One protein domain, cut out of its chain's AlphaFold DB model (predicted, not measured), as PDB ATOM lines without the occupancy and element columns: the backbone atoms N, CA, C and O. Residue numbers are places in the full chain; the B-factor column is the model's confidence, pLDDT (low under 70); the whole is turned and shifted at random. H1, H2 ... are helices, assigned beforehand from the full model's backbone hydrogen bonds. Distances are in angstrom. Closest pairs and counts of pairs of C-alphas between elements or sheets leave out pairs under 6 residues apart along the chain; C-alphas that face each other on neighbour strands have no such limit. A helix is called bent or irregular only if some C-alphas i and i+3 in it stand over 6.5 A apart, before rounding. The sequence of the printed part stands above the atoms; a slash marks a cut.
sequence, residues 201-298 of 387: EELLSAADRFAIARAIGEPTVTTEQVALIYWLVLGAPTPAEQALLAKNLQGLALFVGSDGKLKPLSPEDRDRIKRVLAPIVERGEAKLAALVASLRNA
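AT A GLANCE: This is residues 201 to 298 of the 387 residues of an uncharacterized protein of Massilia sp. Se16.2.3 (UniProt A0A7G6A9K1). One helix, H2, lies in the middle; the long bent helix H4 wraps round it, its arm H4b crossing H2. H1 lies side by side with the other arm, H4a, and H3 folds back on H2 as a hairpin. The 98 printed residues hold four named helices, H1 to H4 in chain order, and no named strand: the class is all helix. The whole is compact, with a radius of gyration of the C-alphas of 12.5 A, and rounded, spanning 34 by 29 by 21 A.

HOW THE PARTS SIT: H1, residues 206 to 216, and H2, residues 223 to 234, only just touch, with 3 pairs of C-alphas within 8 A, the closest Arg 209 and Thr 223 at 7.2 A. H3, residues 239 to 248, forms a helical hairpin with H2, at a shallow tilt of 31 degrees; the closest C-alphas, Leu 228 and Leu 245, are 6.6 A apart. H4, residues 267 to 298, was assigned as one helix by its hydrogen bonds but is bent: C-alphas 283 and 286 are 8.9 A apart. Its arm H4a, residues 267 to 283, is irregular, with C-alphas 276 and 279 6.8 A apart. H4a touches H1 at a shallow tilt of 14 degrees, opposite ways, closest at the C-alphas of Ala 215 and Ile 273, 6.1 A. The arm H4b, residues 286 to 298, touches H2 with residues 288 to 292 alone, about perpendicular at 81 degrees; C-alphas Ala 227 and Leu 288 are closest, 6.1 A. H1 and H3 are apart. Every O i to N i+4 pair is within hydrogen-bond range in H1, H2 and H4b; in H3 4 of 6 are, in H4a 10 of 13.

IN THESE COORDINATES: H1 begins at C-alpha 206 (68.450, 64.001, 85.419). H2 measures 16.4 A, H4a 24.7 A and H4b 18.5 A, ending at C-alpha 298 (88.573, 66.449, 70.213).

THE WHOLE: The C-alphas farthest apart, Asp 259 and Arg 283, are 35.6 A apart. The printed part has no cut; the link from H3 to H4, residues 249 to 266, is long. Residues 201 to 203 are under pLDDT 70.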
ATOM      1  N   GLU A 201      72.758  68.546  78.786       51.62
ATOM      2  CA  GLU A 201      71.626  68.691  79.693       51.62
ATOM      3  C   GLU A 201      70.270  68.471  79.019       51.62
ATOM      4  O   GLU A 201      69.383  67.916  79.659       51.62
ATOM      5  N   GLU A 202      70.102  68.817  77.738       60.09
ATOM      6  CA  GLU A 202      68.824  68.579  77.041       60.09
ATOM      7  C   GLU A 202      68.709  67.148  76.477       60.09
ATOM      8  O   GLU A 202      67.645  66.688  76.067       60.09
ATOM      9  N   LEU A 203      69.830  66.429  76.441       67.88
ATOM     10  CA  LEU A 203      69.968  65.104  75.839       67.88
ATOM     11  C   LEU A 203      69.604  63.979  76.809       67.88
ATOM     12  O   LEU A 203      69.038  62.964  76.408       67.88
ATOM     13  N   LEU A 204      69.959  64.164  78.079       81.62
ATOM     14  CA  LEU A 204      69.760  63.195  79.145       81.62
ATOM     15  C   LEU A 204      69.071  63.888  80.305       81.62
ATOM     16  O   LEU A 204      69.645  64.766  80.956       81.62
ATOM     17  N   SER A 205      67.855  63.442  80.608       87.31
ATOM     18  CA  SER A 205      67.172  63.905  81.807       87.31
ATOM     19  C   SER A 205      68.012  63.581  83.052       87.31
ATOM     20  O   SER A 205      68.823  62.648  83.069       87.31
ATOM     21  N   ALA A 206      67.820  64.334  84.138       87.50
ATOM     22  CA  ALA A 206      68.450  64.001  85.419       87.50
ATOM     23  C   ALA A 206      68.115  62.560  85.867       87.50
ATOM     24  O   ALA A 206      68.961  61.884  86.450       87.50
ATOM     25  N   ALA A 207      66.918  62.069  85.523       89.81
ATOM     26  CA  ALA A 207      66.490  60.698  85.785       89.81
ATOM     27  C   ALA A 207      67.313  59.661  85.000       89.81
ATOM     28  O   ALA A 207      67.713  58.650  85.574       89.81
ATOM     29  N   ASP A 208      67.624  59.927  83.728       93.06
ATOM     30  CA  ASP A 208      68.438  59.028  82.896       93.06
ATOM     31  C   ASP A 208      69.872  58.919  83.429       93.06
ATOM     32  O   ASP A 208      70.410  57.819  83.567       93.06
ATOM     33  N   ARG A 209      70.472  60.053  83.816       93.31
ATOM     34  CA  ARG A 209      71.801  60.072  84.450       93.31
ATOM     35  C   ARG A 209      71.806  59.280  85.754       93.31
ATOM     36  O   ARG A 209      72.704  58.474  85.977       93.31
ATOM     37  N   PHE A 210      70.785  59.459  86.588       93.06
ATOM     38  CA  PHE A 210      70.659  58.725  87.845       93.06
ATOM     39  C   PHE A 210      70.471  57.214  87.631       93.06
ATOM     40  O   PHE A 210      71.086  56.408  88.330       93.06
ATOM     41  N   ALA A 211      69.668  56.813  86.639       94.19
ATOM     42  CA  ALA A 211      69.466  55.407  86.299       94.19
ATOM     43  C   ALA A 211      70.778  54.734  85.866       94.19
ATOM     44  O   ALA A 211      71.076  53.625  86.315       94.19
ATOM     45  N   ILE A 212      71.588  55.420  85.052       95.19
ATOM     46  CA  ILE A 212      72.903  54.924  84.626       95.19
ATOM     47  C   ILE A 212      73.873  54.870  85.805       95.19
ATOM     48  O   ILE A 212      74.500  53.832  85.996       95.19
ATOM     49  N   ALA A 213      73.961  55.930  86.616       96.25
ATOM     50  CA  ALA A 213      74.820  55.975  87.804       96.25
ATOM     51  C   ALA A 213      74.551  54.776  88.730       96.25
ATOM     52  O   ALA A 213      75.456  54.009  89.062       96.25
ATOM     53  N   ARG A 214      73.270  54.514  89.024       96.06
ATOM     54  CA  ARG A 214      72.842  53.355  89.817       96.06
ATOM     55  C   ARG A 214      73.206  52.024  89.158       96.06
ATOM     56  O   ARG A 214      73.580  51.085  89.854       96.06
ATOM     57  N   ALA A 215      73.098  51.929  87.834       95.62
ATOM     58  CA  ALA A 215      73.460  50.722  87.100       95.62
ATOM     59  C   ALA A 215      74.967  50.439  87.133       95.62
ATOM     60  O   ALA A 215      75.354  49.276  87.073       95.62
ATOM     61  N   ILE A 216      75.816  51.458  87.243       96.19
ATOM     62  CA  ILE A 216      77.271  51.276  87.332       96.19
ATOM     63  C   ILE A 216      77.791  51.246  88.777       96.19
ATOM     64  O   ILE A 216      78.961  50.953  88.983       96.19
ATOM     65  N   GLY A 217      76.922  51.482  89.765       95.31
ATOM     66  CA  GLY A 217      77.291  51.507  91.182       95.31
ATOM     67  C   GLY A 217      77.980  52.802  91.619       95.31
ATOM     68  O   GLY A 217      78.661  52.806  92.636       95.31
ATOM     69  N   GLU A 218      77.797  53.886  90.866       95.56
ATOM     70  CA  GLU A 218      78.416  55.186  91.125       95.56
ATOM     71  C   GLU A 218      77.359  56.188  91.618       95.56
ATOM     72  O   GLU A 218      76.188  56.090  91.237       95.56
ATOM     73  N   PRO A 219      77.728  57.166  92.462       92.88
ATOM     74  CA  PRO A 219      76.767  58.113  93.026       92.88
ATOM     75  C   PRO A 219      76.242  59.110  91.984       92.88
ATOM     76  O   PRO A 219      75.080  59.510  92.038       92.88
ATOM     77  N   THR A 220      77.086  59.516  91.033       93.88
ATOM     78  CA  THR A 220      76.762  60.512  90.003       93.88
ATOM     79  C   THR A 220      77.555  60.254  88.730       93.88
ATOM     80  O   THR A 220      78.722  59.882  88.804       93.88
ATOM     81  N   VAL A 221      76.954  60.535  87.572       94.75
ATOM     82  CA  VAL A 221      77.639  60.521  86.269       94.75
ATOM     83  C   VAL A 221      77.379  61.812  85.503       94.75
ATOM     84  O   VAL A 221      76.262  62.342  85.508       94.75
ATOM     85  N   THR A 222      78.408  62.326  84.832       93.12
ATOM     86  CA  THR A 222      78.269  63.468  83.919       93.12
ATOM     87  C   THR A 222      77.669  63.020  82.585       93.12
ATOM     88  O   THR A 222      77.717  61.843  82.224       93.12
ATOM     89  N   THR A 223      77.100  63.951  81.815       89.94
ATOM     90  CA  THR A 223      76.581  63.627  80.476       89.94
ATOM     91  C   THR A 223      77.679  63.102  79.548       89.94
ATOM     92  O   THR A 223      77.457  62.147  78.804       89.94
ATOM     93  N   GLU A 224      78.879  63.676  79.619       90.50
ATOM     94  CA  GLU A 224      80.026  63.201  78.839       90.50
ATOM     95  C   GLU A 224      80.373  61.752  79.190       90.50
ATOM     96  O   GLU A 224      80.522  60.922  78.294       90.50
ATOM     97  N   GLN A 225      80.400  61.410  80.483       93.94
ATOM     98  CA  GLN A 225      80.624  60.035  80.932       93.94
ATOM     99  C   GLN A 225      79.550  59.082  80.402       93.94
ATOM    100  O   GLN A 225      79.884  57.994  79.945       93.94
ATOM    101  N   VAL A 226      78.276  59.484  80.382       93.50
ATOM    102  CA  VAL A 226      77.199  58.658  79.811       93.50
ATOM    103  C   VAL A 226      77.435  58.359  78.329       93.50
ATOM    104  O   VAL A 226      77.282  57.213  77.907       93.50
ATOM    105  N   ALA A 227      77.836  59.350  77.535       91.81
ATOM    106  CA  ALA A 227      78.111  59.137  76.117       91.81
ATOM    107  C   ALA A 227      79.349  58.262  75.875       91.81
ATOM    108  O   ALA A 227      79.354  57.432  74.966       91.81
ATOM    109  N   LEU A 228      80.377  58.397  76.715       94.31
ATOM    110  CA  LEU A 228      81.554  57.527  76.694       94.31
ATOM    111  C   LEU A 228      81.200  56.084  77.091       94.31
ATOM    112  O   LEU A 228      81.686  55.145  76.465       94.31
ATOM    113  N   ILE A 229      80.308  55.890  78.069       95.25
ATOM    114  CA  ILE A 229      79.783  54.568  78.452       95.25
ATOM    115  C   ILE A 229      78.958  53.970  77.308       95.25
ATOM    116  O   ILE A 229      79.161  52.811  76.950       95.25
ATOM    117  N   TYR A 230      78.067  54.758  76.697       94.88
ATOM    118  CA  TYR A 230      77.317  54.364  75.500       94.88
ATOM    119  C   TYR A 230      78.267  53.881  74.400       94.88
ATOM    120  O   TYR A 230      78.107  52.784  73.861       94.88
ATOM    121  N   TRP A 231      79.313  54.658  74.137       94.81
ATOM    122  CA  TRP A 231      80.308  54.331  73.134       94.81
ATOM    123  C   TRP A 231      81.091  53.054  73.466       94.81
ATOM    124  O   TRP A 231      81.238  52.184  72.606       94.81
ATOM    125  N   LEU A 232      81.536  52.888  74.711       95.44
ATOM    126  CA  LEU A 232      82.261  51.699  75.158       95.44
ATOM    127  C   LEU A 232      81.413  50.421  75.046       95.44
ATOM    128  O   LEU A 232      81.918  49.359  74.679       95.44
ATOM    129  N   VAL A 233      80.122  50.516  75.371       95.56
ATOM    130  CA  VAL A 233      79.217  49.364  75.441       95.56
ATOM    131  C   VAL A 233      78.677  48.966  74.065       95.56
ATOM    132  O   VAL A 233      78.516  47.764  73.819       95.56
ATOM    133  N   LEU A 234      78.414  49.939  73.184       93.94
ATOM    134  CA  LEU A 234      77.729  49.721  71.903       93.94
ATOM    135  C   LEU A 234      78.597  49.977  70.661       93.94
ATOM    136  O   LEU A 234      78.386  49.324  69.646       93.94
ATOM    137  N   GLY A 235      79.580  50.878  70.717       86.06
ATOM    138  CA  GLY A 235      80.290  51.374  69.528       86.06
ATOM    139  C   GLY A 235      81.665  50.763  69.251       86.06
ATOM    140  O   GLY A 235      82.398  51.333  68.447       86.06
ATOM    141  N   ALA A 236      82.018  49.652  69.913       90.50
ATOM    142  CA  ALA A 236      83.248  48.872  69.695       90.50
ATOM    143  C   ALA A 236      84.511  49.747  69.472       90.50
ATOM    144  O   ALA A 236      85.045  49.787  68.362       90.50
ATOM    145  N   PRO A 237      84.983  50.480  70.500       93.62
ATOM    146  CA  PRO A 237      86.074  51.442  70.346       93.62
ATOM    147  C   PRO A 237      87.390  50.773  69.930       93.62
ATOM    148  O   PRO A 237      87.772  49.723  70.458       93.62
ATOM    149  N   THR A 238      88.107  51.423  69.014       95.12
ATOM    150  CA  THR A 238      89.441  51.005  68.563       95.12
ATOM    151  C   THR A 238      90.478  51.120  69.694       95.12
ATOM    152  O   THR A 238      90.265  51.867  70.652       95.12
ATOM    153  N   PRO A 239      91.637  50.435  69.612       93.12
ATOM    154  CA  PRO A 239      92.663  50.502  70.660       93.12
ATOM    155  C   PRO A 239      93.167  51.922  70.975       93.12
ATOM    156  O   PRO A 239      93.444  52.233  72.130       93.12
ATOM    157  N   ALA A 240      93.246  52.811  69.977       89.75
ATOM    158  CA  ALA A 240      93.623  54.212  70.194       89.75
ATOM    159  C   ALA A 240      92.543  54.983  70.977       89.75
ATOM    160  O   ALA A 240      92.841  55.769  71.875       89.75
ATOM    161  N   GLU A 241      91.274  54.714  70.678       93.94
ATOM    162  CA  GLU A 241      90.127  55.330  71.349       93.94
ATOM    163  C   GLU A 241      89.947  54.806  72.781       93.94
ATOM    164  O   GLU A 241      89.483  55.538  73.655       93.94
ATOM    165  N   GLN A 242      90.375  53.571  73.060       94.38
ATOM    166  CA  GLN A 242      90.373  53.001  74.409       94.38
ATOM    167  C   GLN A 242      91.229  53.809  75.393       94.38
ATOM    168  O   GLN A 242      90.833  53.964  76.547       94.38
ATOM    169  N   ALA A 243      92.353  54.386  74.953       92.50
ATOM    170  CA  ALA A 243      93.170  55.259  75.798       92.50
ATOM    171  C   ALA A 243      92.434  56.563  76.160       92.50
ATOM    172  O   ALA A 243      92.494  57.031  77.299       92.50
ATOM    173  N   LEU A 244      91.686  57.127  75.207       92.50
ATOM    174  CA  LEU A 244      90.867  58.317  75.431       92.50
ATOM    175  C   LEU A 244      89.696  58.028  76.375       92.50
ATOM    176  O   LEU A 244      89.409  58.824  77.270       92.50
ATOM    177  N   LEU A 245      89.044  56.879  76.205       95.56
ATOM    178  CA  LEU A 245      87.995  56.403  77.104       95.56
ATOM    179  C   LEU A 245      88.535  56.185  78.520       95.56
ATOM    180  O   LEU A 245      87.921  56.657  79.470       95.56
ATOM    181  N   ALA A 246      89.706  55.553  78.663       95.31
ATOM    182  CA  ALA A 246      90.349  55.349  79.959       95.31
ATOM    183  C   ALA A 246      90.591  56.678  80.683       95.31
ATOM    184  O   ALA A 246      90.263  56.793  81.858       95.31
ATOM    185  N   LYS A 247      91.103  57.695  79.973       94.38
ATOM    186  CA  LYS A 247      91.377  59.030  80.530       94.38
ATOM    187  C   LYS A 247      90.111  59.741  81.014       94.38
ATOM    188  O   LYS A 247      90.116  60.318  82.094       94.38
ATOM    189  N   ASN A 248      89.038  59.714  80.227       93.00
ATOM    190  CA  ASN A 248      87.819  60.468  80.542       93.00
ATOM    191  C   ASN A 248      86.855  59.721  81.483       93.00
ATOM    192  O   ASN A 248      85.985  60.338  82.092       93.00
ATOM    193  N   LEU A 249      87.011  58.401  81.624       95.56
ATOM    194  CA  LEU A 249      86.285  57.585  82.603       95.56
ATOM    195  C   LEU A 249      87.079  57.390  83.908       95.56
ATOM    196  O   LEU A 249      86.679  56.581  84.747       95.56
ATOM    197  N   GLN A 250      88.190  58.116  84.104       93.31
ATOM    198  CA  GLN A 250      88.930  58.095  85.369       93.31
ATOM    199  C   GLN A 250      88.008  58.479  86.532       93.31
ATOM    200  O   GLN A 250      87.239  59.436  86.450       93.31
ATOM    201  N   GLY A 251      88.087  57.707  87.615       91.38
ATOM    202  CA  GLY A 251      87.222  57.852  88.787       91.38
ATOM    203  C   GLY A 251      86.006  56.926  88.797       91.38
ATOM    204  O   GLY A 251      85.433  56.745  89.863       91.38
ATOM    205  N   LEU A 252      85.654  56.286  87.673       95.81
ATOM    206  CA  LEU A 252      84.607  55.261  87.637       95.81
ATOM    207  C   LEU A 252      85.245  53.871  87.771       95.81
ATOM    208  O   LEU A 252      85.756  53.306  86.796       95.81
ATOM    209  N   ALA A 253      85.215  53.314  88.982       94.94
ATOM    210  CA  ALA A 253      85.964  52.102  89.341       94.94
ATOM    211  C   ALA A 253      85.529  50.861  88.541       94.94
ATOM    212  O   ALA A 253      86.289  49.901  88.388       94.94
ATOM    213  N   LEU A 254      84.304  50.878  88.005       95.25
ATOM    214  CA  LEU A 254      83.792  49.817  87.141       95.25
ATOM    215  C   LEU A 254      84.547  49.728  85.803       95.25
ATOM    216  O   LEU A 254      84.712  48.632  85.268       95.25
ATOM    217  N   PHE A 255      84.994  50.866  85.261       95.69
ATOM    218  CA  PHE A 255      85.531  50.965  83.900       95.69
ATOM    219  C   PHE A 255      87.049  51.066  83.847       95.69
ATOM    220  O   PHE A 255      87.640  50.597  82.877       95.69
ATOM    221  N   VAL A 256      87.686  51.670  84.851       95.75
ATOM    222  CA  VAL A 256      89.132  51.925  84.851       95.75
ATOM    223  C   VAL A 256      89.773  51.233  86.049       95.75
ATOM    224  O   VAL A 256      89.362  51.436  87.190       95.75
ATOM    225  N   GLY A 257      90.764  50.381  85.779       93.75
ATOM    226  CA  GLY A 257      91.550  49.712  86.812       93.75
ATOM    227  C   GLY A 257      92.478  50.676  87.554       93.75
ATOM    228  O   GLY A 257      92.690  51.817  87.144       93.75
ATOM    229  N   SER A 258      93.092  50.204  88.640       94.06
ATOM    230  CA  SER A 258      94.121  50.967  89.366       94.06
ATOM    231  C   SER A 258      95.371  51.254  88.525       94.06
ATOM    232  O   SER A 258      96.143  52.146  88.859       94.06
ATOM    233  N   ASP A 259      95.560  50.528  87.422       93.56
ATOM    234  CA  ASP A 259      96.612  50.736  86.426       93.56
ATOM    235  C   ASP A 259      96.285  51.846  85.409       93.56
ATOM    236  O   ASP A 259      97.070  52.098  84.493       93.56
ATOM    237  N   GLY A 260      95.126  52.501  85.543       94.06
ATOM    238  CA  GLY A 260      94.669  53.552  84.639       94.06
ATOM    239  C   GLY A 260      94.217  53.040  83.270       94.06
ATOM    240  O   GLY A 260      93.969  53.852  82.378       94.06
ATOM    241  N   LYS A 261      94.105  51.719  83.077       95.06
ATOM    242  CA  LYS A 261      93.634  51.112  81.826       95.06
ATOM    243  C   LYS A 261      92.160  50.742  81.923       95.06
ATOM    244  O   LYS A 261      91.620  50.528  83.008       95.06
ATOM    245  N   LEU A 262      91.503  50.642  80.765       96.00
ATOM    246  CA  LEU A 262      90.136  50.134  80.706       96.00
ATOM    247  C   LEU A 262      90.100  48.678  81.170       96.00
ATOM    248  O   LEU A 262      90.729  47.800  80.575       96.00
ATOM    249  N   LYS A 263      89.314  48.424  82.210       95.94
ATOM    250  CA  LYS A 263      89.005  47.081  82.677       95.94
ATOM    251  C   LYS A 263      87.973  46.457  81.729       95.94
ATOM    252  O   LYS A 263      86.970  47.103  81.415       95.94
ATOM    253  N   PRO A 264      88.162  45.207  81.266       94.75
ATOM    254  CA  PRO A 264      87.128  44.527  80.500       94.75
ATOM    255  C   PRO A 264      85.875  44.362  81.369       94.75
ATOM    256  O   PRO A 264      85.941  43.791  82.459       94.75
ATOM    257  N   LEU A 265      84.732  44.868  80.893       95.94
ATOM    258  CA  LEU A 265      83.457  44.683  81.585       95.94
ATOM    259  C   LEU A 265      83.063  43.209  81.597       95.94
ATOM    260  O   LEU A 265      83.124  42.543  80.556       95.94
ATOM    261  N   SER A 266      82.583  42.739  82.751       96.62
ATOM    262  CA  SER A 266      81.940  41.432  82.843       96.62
ATOM    263  C   SER A 266      80.714  41.383  81.909       96.62
ATOM    264  O   SER A 266      80.087  42.423  81.661       96.62
ATOM    265  N   PRO A 267      80.349  40.206  81.366       96.44
ATOM    266  CA  PRO A 267      79.139  40.068  80.553       96.44
ATOM    267  C   PRO A 267      77.884  40.565  81.285       96.44
ATOM    268  O   PRO A 267      77.067  41.271  80.700       96.44
ATOM    269  N   GLU A 268      77.785  40.288  82.589       96.12
ATOM    270  CA  GLU A 268      76.658  40.699  83.429       96.12
ATOM    271  C   GLU A 268      76.553  42.223  83.577       96.12
ATOM    272  O   GLU A 268      75.467  42.786  83.413       96.12
ATOM    273  N   ASP A 269      77.670  42.911  83.841       96.00
ATOM    274  CA  ASP A 269      77.696  44.376  83.942       96.00
ATOM    275  C   ASP A 269      77.373  45.023  82.595       96.00
ATOM    276  O   ASP A 269      76.594  45.978  82.528       96.00
ATOM    277  N   ARG A 270      77.923  44.472  81.505       96.19
ATOM    278  CA  ARG A 270      77.644  44.943  80.146       96.19
ATOM    279  C   ARG A 270      76.153  44.844  79.833       96.19
ATOM    280  O   ARG A 270      75.579  45.815  79.340       96.19
ATOM    281  N   ASP A 271      75.513  43.722  80.141       96.25
ATOM    282  CA  ASP A 271      74.084  43.531  79.887       96.25
ATOM    283  C   ASP A 271      73.207  44.393  80.801       96.25
ATOM    284  O   ASP A 271      72.183  44.922  80.359       96.25
ATOM    285  N   ARG A 272      73.620  44.607  82.059       96.81
ATOM    286  CA  ARG A 272      72.946  45.532  82.980       96.81
ATOM    287  C   ARG A 272      72.951  46.960  82.436       96.81
ATOM    288  O   ARG A 272      71.896  47.592  82.406       96.81
ATOM    289  N   ILE A 273      74.097  47.442  81.960       96.38
ATOM    290  CA  ILE A 273      74.230  48.787  81.383       96.38
ATOM    291  C   ILE A 273      73.447  48.897  80.069       96.38
ATOM    292  O   ILE A 273      72.727  49.874  79.876       96.38
ATOM    293  N   LYS A 274      73.509  47.881  79.194       96.50
ATOM    294  CA  LYS A 274      72.735  47.855  77.939       96.50
ATOM    295  C   LYS A 274      71.235  48.008  78.176       96.50
ATOM    296  O   LYS A 274      70.600  48.789  77.476       96.50
ATOM    297  N   ARG A 275      70.674  47.310  79.171       96.88
ATOM    298  CA  ARG A 275      69.241  47.417  79.504       96.88
ATOM    299  C   ARG A 275      68.835  48.828  79.926       96.88
ATOM    300  O   ARG A 275      67.746  49.264  79.580       96.88
ATOM    301  N   VAL A 276      69.700  49.535  80.651       96.44
ATOM    302  CA  VAL A 276      69.430  50.915  81.084       96.44
ATOM    303  C   VAL A 276      69.629  51.913  79.945       96.44
ATOM    304  O   VAL A 276      68.873  52.874  79.838       96.44
ATOM    305  N   LEU A 277      70.603  51.672  79.064       95.75
ATOM    306  CA  LEU A 277      70.844  52.520  77.900       95.75
ATOM    307  C   LEU A 277      69.777  52.366  76.811       95.75
ATOM    308  O   LEU A 277      69.459  53.359  76.171       95.75
ATOM    309  N   ALA A 278      69.203  51.179  76.606       95.94
ATOM    310  CA  ALA A 278      68.239  50.915  75.530       95.94
ATOM    311  C   ALA A 278      67.135  51.992  75.372       95.94
ATOM    312  O   ALA A 278      67.065  52.595  74.300       95.94
ATOM    313  N   PRO A 279      66.349  52.347  76.412       93.94
ATOM    314  CA  PRO A 279      65.303  53.369  76.276       93.94
ATOM    315  C   PRO A 279      65.849  54.786  76.038       93.94
ATOM    316  O   PRO A 279      65.143  55.650  75.522       93.94
ATOM    317  N   ILE A 280      67.093  55.061  76.430       92.25
ATOM    318  CA  ILE A 280      67.750  56.355  76.207       92.25
ATOM    319  C   ILE A 280      68.188  56.465  74.746       92.25
ATOM    320  O   ILE A 280      68.001  57.505  74.115       92.25
ATOM    321  N   VAL A 281      68.740  55.378  74.205       92.81
ATOM    322  CA  VAL A 281      69.173  55.284  72.810       92.81
ATOM    323  C   VAL A 281      67.974  55.421  71.878       92.81
ATOM    324  O   VAL A 281      68.017  56.256  70.985       92.81
ATOM    325  N   GLU A 282      66.862  54.736  72.149       91.25
ATOM    326  CA  GLU A 282      65.631  54.874  71.352       91.25
ATOM    327  C   GLU A 282      65.123  56.324  71.264       91.25
ATOM    328  O   GLU A 282      64.596  56.739  70.233       91.25
ATOM    329  N   ARG A 283      65.316  57.130  72.317       90.00
ATOM    330  CA  ARG A 283      64.915  58.548  72.334       90.00
ATOM    331  C   ARG A 283      65.946  59.497  71.717       90.00
ATOM    332  O   ARG A 283      65.594  60.633  71.396       90.00
ATOM    333  N   GLY A 284      67.211  59.091  71.603       84.38
ATOM    334  CA  GLY A 284      68.327  60.029  71.440       84.38
ATOM    335  C   GLY A 284      69.543  59.530  70.661       84.38
ATOM    336  O   GLY A 284      70.579  60.193  70.710       84.38
ATOM    337  N   GLU A 285      69.454  58.411  69.937       87.12
ATOM    338  CA  GLU A 285      70.587  57.760  69.259       87.12
ATOM    339  C   GLU A 285      71.402  58.720  68.385       87.12
ATOM    340  O   GLU A 285      72.614  58.835  68.563       87.12
ATOM    341  N   ALA A 286      70.744  59.478  67.500       80.62
ATOM    342  CA  ALA A 286      71.420  60.413  66.597       80.62
ATOM    343  C   ALA A 286      72.237  61.476  67.353       80.62
ATOM    344  O   ALA A 286      73.329  61.860  66.935       80.62
ATOM    345  N   LYS A 287      71.724  61.927  68.500       82.44
ATOM    346  CA  LYS A 287      72.376  62.941  69.328       82.44
ATOM    347  C   LYS A 287      73.533  62.345  70.144       82.44
ATOM    348  O   LYS A 287      74.592  62.962  70.227       82.44
ATOM    349  N   LEU A 288      73.375  61.135  70.691       85.06
ATOM    350  CA  LEU A 288      74.462  60.401  71.356       85.06
ATOM    351  C   LEU A 288      75.600  60.079  70.380       85.06
ATOM    352  O   LEU A 288      76.766  60.298  70.705       85.06
ATOM    353  N   ALA A 289      75.276  59.638  69.164       85.88
ATOM    354  CA  ALA A 289      76.253  59.395  68.108       85.88
ATOM    355  C   ALA A 289      77.012  60.676  67.719       85.88
ATOM    356  O   ALA A 289      78.236  60.643  67.569       85.88
ATOM    357  N   ALA A 290      76.318  61.817  67.624       82.62
ATOM    358  CA  ALA A 290      76.945  63.112  67.367       82.62
ATOM    359  C   ALA A 290      77.905  63.535  68.495       82.62
ATOM    360  O   ALA A 290      79.012  64.000  68.214       82.62
ATOM    361  N   LEU A 291      77.530  63.318  69.763       84.69
ATOM    362  CA  LEU A 291      78.408  63.615  70.897       84.69
ATOM    363  C   LEU A 291      79.667  62.734  70.878       84.69
ATOM    364  O   LEU A 291      80.775  63.230  71.064       84.69
ATOM    365  N   VAL A 292      79.513  61.441  70.585       88.81
ATOM    366  CA  VAL A 292      80.644  60.510  70.439       88.81
ATOM    367  C   VAL A 292      81.577  60.939  69.307       88.81
ATOM    368  O   VAL A 292      82.795  60.948  69.484       88.81
ATOM    369  N   ALA A 293      81.031  61.350  68.160       86.88
ATOM    370  CA  ALA A 293      81.829  61.869  67.052       86.88
ATOM    371  C   ALA A 293      82.601  63.144  67.442       86.88
ATOM    372  O   ALA A 293      83.779  63.278  67.109       86.88
ATOM    373  N   SER A 294      81.972  64.050  68.200       83.88
ATOM    374  CA  SER A 294      82.625  65.251  68.737       83.88
ATOM    375  C   SER A 294      83.801  64.900  69.658       83.88
ATOM    376  O   SER A 294      84.910  65.406  69.473       83.88
ATOM    377  N   LEU A 295      83.603  63.954  70.584       85.06
ATOM    378  CA  LEU A 295      84.641  63.492  71.515       85.06
ATOM    379  C   LEU A 295      85.820  62.817  70.793       85.06
ATOM    380  O   LEU A 295      86.975  63.061  71.145       85.06
ATOM    381  N   ARG A 296      85.556  62.027  69.741       87.50
ATOM    382  CA  ARG A 296      86.607  61.449  68.879       87.50
ATOM    383  C   ARG A 296      87.468  62.530  68.235       87.50
ATOM    384  O   ARG A 296      88.696  62.456  68.277       87.50
ATOM    385  N   ASN A 297      86.823  63.550  67.673       84.00
ATOM    386  CA  ASN A 297      87.510  64.639  66.986       84.00
ATOM    387  C   ASN A 297      88.340  65.497  67.953       84.00
ATOM    388  O   ASN A 297      89.456  65.888  67.614       84.00
ATOM    389  N   ALA A 298      87.833  65.746  69.166       80.81
ATOM    390  CA  ALA A 298      88.573  66.449  70.213       80.81
ATOM    391  C   ALA A 298      89.837  65.680  70.640       80.81
ATOM    392  O   ALA A 298      90.897  66.274  70.832       80.81
TER     393      ALA A 298